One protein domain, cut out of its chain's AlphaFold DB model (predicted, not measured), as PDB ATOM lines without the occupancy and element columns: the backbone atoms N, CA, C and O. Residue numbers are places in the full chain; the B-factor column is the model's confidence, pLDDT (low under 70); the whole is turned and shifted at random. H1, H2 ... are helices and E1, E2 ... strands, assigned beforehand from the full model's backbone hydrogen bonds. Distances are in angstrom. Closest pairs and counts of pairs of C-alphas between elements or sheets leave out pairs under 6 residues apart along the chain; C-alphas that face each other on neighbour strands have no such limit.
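This is residues 5 to 25 and 34 to 59 of the 488 residues of the protein "Zn(2)-C6 fungal-type domain-containing protein" of Pseudogymnoascus sp. 05NY08 (UniProt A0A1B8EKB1). With little regular structure, the model is an extended rod with a small part at each end: the antiparallel strand hairpin E1 and E2, and two short helices, H1 and H2, joined by a long loop. Residues 8 to 13 and 20 to 25 stand free. The printed part has 47 residues, 17 of them in named elements in the order E1, E2, H1, H2, of mixed class; the radius of gyration of the C-alphas is 17.4 A, and the spans are 47 by 21 by 17 A.

Find C-alpha 5 at (153.194, 64.088, 307.820), where E1, residues 5 to 7, begins its 6.7 A. E2, residues 14 to 17, covers 9.2 A. H1, residues 36 to 40, covers 5.9 A; H2, residues 53 to 57, runs 6.1 A to C-alpha 57 at (136.253, 64.437, 273.764).

Look at E1 and E2, at 137 degrees: N 6 and O 15 are within hydrogen-bond range at 3.1 A. H1 and H2 are close but not clearly touching; their closest C-alphas, Thr 37 and Cys 55, are 7.5 A apart. In both helices every O i to N i+4 pair is within hydrogen-bond range. E1 is apart from both helices, and E2 from H2.

The C-alphas farthest apart, of Lys 12 and Ala 40, stand 47.7 A apart. Residues 26 to 33 are not printed; C-alphas 25 and 34 are 16.5 A apart across the cut. The link from H1 to H2 is long, with 12 residues. Residues 18 to 25 have pLDDT under 70.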
ATOM      1  N   ILE A   5     154.156  64.290 306.732       83.19
ATOM      2  CA  ILE A   5     153.194  64.088 307.820       83.19
ATOM      3  C   ILE A   5     152.015  65.023 307.570       83.19
ATOM      4  O   ILE A   5     152.196  66.237 307.467       83.19
ATOM      5  N   ARG A   6     150.803  64.470 307.483       85.75
ATOM      6  CA  ARG A   6     149.574  65.255 307.322       85.75
ATOM      7  C   ARG A   6     148.770  65.202 308.616       85.75
ATOM      8  O   ARG A   6     148.542  64.130 309.170       85.75
ATOM      9  N   TYR A   7     148.341  66.369 309.091       87.38
ATOM     10  CA  TYR A   7     147.436  66.469 310.233       87.38
ATOM     11  C   TYR A   7     145.992  66.261 309.770       87.38
ATOM     12  O   TYR A   7     145.510  66.979 308.886       87.38
ATOM     13  N   ASN A   8     145.308  65.279 310.352       81.81
ATOM     14  CA  ASN A   8     143.901  65.015 310.092       81.81
ATOM     15  C   ASN A   8     143.054  65.733 311.154       81.81
ATOM     16  O   ASN A   8     143.018  65.347 312.320       81.81
ATOM     17  N   ALA A   9     142.373  66.808 310.748       82.00
ATOM     18  CA  ALA A   9     141.603  67.651 311.666       82.00
ATOM     19  C   ALA A   9     140.428  66.915 312.334       82.00
ATOM     20  O   ALA A   9     140.000  67.310 313.418       82.00
ATOM     21  N   THR A  10     139.918  65.854 311.704       82.19
ATOM     22  CA  THR A  10     138.749  65.110 312.183       82.19
ATOM     23  C   THR A  10     139.132  64.106 313.264       82.19
ATOM     24  O   THR A  10     138.441  63.999 314.273       82.19
ATOM     25  N   THR A  11     140.242  63.391 313.078       90.50
ATOM     26  CA  THR A  11     140.739  62.407 314.055       90.50
ATOM     27  C   THR A  11     141.656  63.033 315.101       90.50
ATOM     28  O   THR A  11     141.879  62.433 316.144       90.50
ATOM     29  N   LYS A  12     142.147  64.256 314.851       91.44
ATOM     30  CA  LYS A  12     143.210  64.921 315.621       91.44
ATOM     31  C   LYS A  12     144.515  64.114 315.683       91.44
ATOM     32  O   LYS A  12     145.357  64.397 316.530       91.44
ATOM     33  N   ASP A  13     144.703  63.180 314.753       88.12
ATOM     34  CA  ASP A  13     145.896  62.346 314.657       88.12
ATOM     35  C   ASP A  13     146.790  62.760 313.479       88.12
ATOM     36  O   ASP A  13     146.357  63.377 312.497       88.12
ATOM     37  N   TYR A  14     148.077  62.428 313.601       86.75
ATOM     38  CA  TYR A  14     149.074  62.626 312.554       86.75
ATOM     39  C   TYR A  14     149.233  61.337 311.758       86.75
ATOM     40  O   TYR A  14     149.680  60.319 312.285       86.75
ATOM     41  N   GLU A  15     148.904  61.395 310.473       90.88
ATOM     42  CA  GLU A  15     149.037  60.256 309.574       90.88
ATOM     43  C   GLU A  15     150.308  60.398 308.734       90.88
ATOM     44  O   GLU A  15     150.608  61.456 308.166       90.88
ATOM     45  N   HIS A  16     151.078  59.311 308.666       79.81
ATOM     46  CA  HIS A  16     152.294  59.246 307.869       79.81
ATOM     47  C   HIS A  16     151.913  58.924 306.421       79.81
ATOM     48  O   HIS A  16     151.654  57.770 306.073       79.81
ATOM     49  N   VAL A  17     151.866  59.943 305.562       80.06
ATOM     50  CA  VAL A  17     151.560  59.745 304.146       80.06
ATOM     51  C   VAL A  17     152.840  59.277 303.464       80.06
ATOM     52  O   VAL A  17     153.774  60.051 303.237       80.06
ATOM     53  N   LYS A  18     152.912  57.979 303.152       67.19
ATOM     54  CA  LYS A  18     153.924  57.476 302.219       67.19
ATOM     55  C   LYS A  18     153.650  58.130 300.870       67.19
ATOM     56  O   LYS A  18     152.669  57.791 300.218       67.19
ATOM     57  N   LEU A  19     154.511  59.066 300.477       55.56
ATOM     58  CA  LEU A  19     154.520  59.602 299.124       55.56
ATOM     59  C   LEU A  19     154.929  58.464 298.190       55.56
ATOM     60  O   LEU A  19     156.107  58.149 298.027       55.56
ATOM     61  N   THR A  20     153.935  57.792 297.624       52.84
ATOM     62  CA  THR A  20     154.119  56.975 296.435       52.84
ATOM     63  C   THR A  20     154.629  57.904 295.326       52.84
ATOM     64  O   THR A  20     154.038  58.965 295.116       52.84
ATOM     65  N   PRO A  21     155.700  57.547 294.591       53.75
ATOM     66  CA  PRO A  21     156.260  58.383 293.519       53.75
ATOM     67  C   PRO A  21     155.262  58.791 292.419       53.75
ATOM     68  O   PRO A  21     155.575  59.622 291.574       53.75
ATOM     69  N   ALA A  22     154.061  58.209 292.406       53.78
ATOM     70  CA  ALA A  22     153.005  58.545 291.467       53.78
ATOM     71  C   ALA A  22     152.302  59.885 291.770       53.78
ATOM     72  O   ALA A  22     151.828  60.508 290.818       53.78
ATOM     73  N   ASP A  23     152.300  60.353 293.028       44.50
ATOM     74  CA  ASP A  23     151.357  61.377 293.515       44.50
ATOM     75  C   ASP A  23     152.015  62.646 294.091       44.50
ATOM     76  O   ASP A  23     151.418  63.345 294.912       44.50
ATOM     77  N   SER A  24     153.241  62.987 293.676       41.62
ATOM     78  CA  SER A  24     153.900  64.233 294.094       41.62
ATOM     79  C   SER A  24     153.172  65.465 293.527       41.62
ATOM     80  O   SER A  24     153.481  65.961 292.442       41.62
ATOM     81  N   VAL A  25     152.175  65.957 294.258       49.38
ATOM     82  CA  VAL A  25     151.515  67.235 293.989       49.38
ATOM     83  C   VAL A  25     152.241  68.313 294.787       49.38
ATOM     84  O   VAL A  25     151.952  68.535 295.960       49.38
ATOM     85  N   ALA A  34     150.809  71.926 279.090       95.38
ATOM     86  CA  ALA A  34     149.736  71.602 278.163       95.38
ATOM     87  C   ALA A  34     150.247  70.601 277.116       95.38
ATOM     88  O   ALA A  34     151.370  70.748 276.636       95.38
ATOM     89  N   CYS A  35     149.415  69.625 276.736       96.69
ATOM     90  CA  CYS A  35     149.729  68.712 275.637       96.69
ATOM     91  C   CYS A  35     149.928  69.475 274.320       96.69
ATOM     92  O   CYS A  35     149.428  70.594 274.160       96.69
ATOM     93  N   ASP A  36     150.600  68.855 273.353       96.38
ATOM     94  CA  ASP A  36     151.000  69.486 272.092       96.38
ATOM     95  C   ASP A  36     149.793  70.056 271.336       96.38
ATOM     96  O   ASP A  36     149.820  71.189 270.856       96.38
ATOM     97  N   THR A  37     148.681  69.316 271.316       96.69
ATOM     98  CA  THR A  37     147.438  69.715 270.640       96.69
ATOM     99  C   THR A  37     146.778  70.923 271.311       96.69
ATOM    100  O   THR A  37     146.359  71.864 270.632       96.69
ATOM    101  N   CYS A  38     146.701  70.942 272.648       97.38
ATOM    102  CA  CYS A  38     146.179  72.097 273.382       97.38
ATOM    103  C   CYS A  38     147.118  73.300 273.263       97.38
ATOM    104  O   CYS A  38     146.640  74.421 273.101       97.38
ATOM    105  N   ARG A  39     148.435  73.076 273.279       95.94
ATOM    106  CA  ARG A  39     149.457  74.116 273.132       95.94
ATOM    107  C   ARG A  39     149.399  74.764 271.749       95.94
ATOM    108  O   ARG A  39     149.322  75.986 271.663       95.94
ATOM    109  N   ALA A  40     149.336  73.960 270.685       94.88
ATOM    110  CA  ALA A  40     149.219  74.421 269.301       94.88
ATOM    111  C   ALA A  40     147.936  75.232 269.066       94.88
ATOM    112  O   ALA A  40     147.956  76.245 268.370       94.88
ATOM    113  N   ARG A  41     146.828  74.827 269.698       95.75
ATOM    114  CA  ARG A  41     145.539  75.533 269.618       95.75
ATOM    115  C   ARG A  41     145.371  76.645 270.664       95.75
ATOM    116  O   ARG A  41     144.324  77.284 270.682       95.75
ATOM    117  N   LYS A  42     146.369  76.878 271.530       95.69
ATOM    118  CA  LYS A  42     146.328  77.831 272.662       95.69
ATOM    119  C   LYS A  42     145.102  77.646 273.572       95.69
ATOM    120  O   LYS A  42     144.462  78.605 273.994       95.69
ATOM    121  N   LEU A  43     144.763  76.394 273.866       95.12
ATOM    122  CA  LEU A  43     143.617  75.987 274.679       95.12
ATOM    123  C   LEU A  43     144.050  75.540 276.083       95.12
ATOM    124  O   LEU A  43     145.150  75.026 276.271       95.12
ATOM    125  N   LYS A  44     143.150  75.670 277.069       95.31
ATOM    126  CA  LYS A  44     143.367  75.155 278.431       95.31
ATOM    127  C   LYS A  44     143.404  73.619 278.412       95.31
ATOM    128  O   LYS A  44     142.485  72.992 277.888       95.31
ATOM    129  N   CYS A  45     144.464  73.041 278.972       96.75
ATOM    130  CA  CYS A  45     144.694  71.598 279.049       96.75
ATOM    131  C   CYS A  45     144.418  71.095 280.476       96.75
ATOM    132  O   CYS A  45     144.804  71.768 281.431       96.75
ATOM    133  N   SER A  46     143.769  69.934 280.632       95.12
ATOM    134  CA  SER A  46     143.519  69.338 281.957       95.12
ATOM    135  C   SER A  46     144.778  68.712 282.576       95.12
ATOM    136  O   SER A  46     144.905  68.676 283.800       95.12
ATOM    137  N   GLY A  47     145.748  68.299 281.751       93.50
ATOM    138  CA  GLY A  47     147.031  67.754 282.204       93.50
ATOM    139  C   GLY A  47     146.981  66.300 282.692       93.50
ATOM    140  O   GLY A  47     147.860  65.894 283.443       93.50
ATOM    141  N   GLU A  48     145.959  65.526 282.318       92.62
ATOM    142  CA  GLU A  48     145.925  64.074 282.560       92.62
ATOM    143  C   GLU A  48     146.969  63.354 281.695       92.62
ATOM    144  O   GLU A  48     147.157  63.730 280.534       92.62
ATOM    145  N   ARG A  49     147.662  62.350 282.269       84.81
ATOM    146  CA  ARG A  49     148.812  61.668 281.638       84.81
ATOM    147  C   ARG A  49     148.432  60.912 280.365       84.81
ATOM    148  O   ARG A  49     149.190  60.974 279.405       84.81
ATOM    149  N   ASP A  50     147.276  60.251 280.357       91.56
ATOM    150  CA  ASP A  50     146.881  59.374 279.248       91.56
ATOM    151  C   ASP A  50     146.233  60.158 278.102       91.56
ATOM    152  O   ASP A  50     146.579  59.990 276.934       91.56
ATOM    153  N   SER A  51     145.313  61.068 278.425       95.25
ATOM    154  CA  SER A  51     144.797  62.056 277.481       95.25
ATOM    155  C   SER A  51     144.119  63.188 278.236       95.25
ATOM    156  O   SER A  51     143.396  62.941 279.191       95.25
ATOM    157  N   CYS A  52     144.314  64.439 277.822       96.94
ATOM    158  CA  CYS A  52     143.542  65.529 278.399       96.94
ATOM    159  C   CYS A  52     142.070  65.431 277.961       96.94
ATOM    160  O   CYS A  52     141.778  65.055 276.824       96.94
ATOM    161  N   GLU A  53     141.150  65.849 278.829       97.50
ATOM    162  CA  GLU A  53     139.693  65.744 278.653       97.50
ATOM    163  C   GLU A  53     139.220  66.273 277.286       97.50
ATOM    164  O   GLU A  53     138.355  65.704 276.622       97.50
ATOM    165  N   ARG A  54     139.863  67.340 276.801       96.56
ATOM    166  CA  ARG A  54     139.553  67.950 275.506       96.56
ATOM    167  C   ARG A  54     140.040  67.120 274.319       96.56
ATOM    168  O   ARG A  54     139.331  67.033 273.318       96.56
ATOM    169  N   CYS A  55     141.235  66.535 274.400       97.62
ATOM    170  CA  CYS A  55     141.719  65.617 273.369       97.62
ATOM    171  C   CYS A  55     140.872  64.343 273.343       97.62
ATOM    172  O   CYS A  55     140.506  63.906 272.257       97.62
ATOM    173  N   HIS A  56     140.478  63.835 274.513       97.38
ATOM    174  CA  HIS A  56     139.579  62.692 274.642       97.38
ATOM    175  C   HIS A  56     138.220  62.956 273.977       97.38
ATOM    176  O   HIS A  56     137.813  62.220 273.082       97.38
ATOM    177  N   ALA A  57     137.561  64.070 274.318       97.25
ATOM    178  CA  ALA A  57     136.253  64.437 273.764       97.25
ATOM    179  C   ALA A  57     136.266  64.680 272.246       97.25
ATOM    180  O   ALA A  57     135.249  64.528 271.577       97.25
ATOM    181  N   THR A  58     137.413  65.083 271.698       96.62
ATOM    182  CA  THR A  58     137.569  65.344 270.260       96.62
ATOM    183  C   THR A  58     138.238  64.197 269.516       96.62
ATOM    184  O   THR A  58     138.485  64.325 268.315       96.62
ATOM    185  N   SER A  59     138.538  63.087 270.202       96.12
ATOM    186  CA  SER A  59     139.273  61.941 269.651       96.12
ATOM    187  C   SER A  59     140.575  62.351 268.936       96.12
ATOM    188  O   SER A  59     140.977  61.758 267.940       96.12
TER     189      SER A  59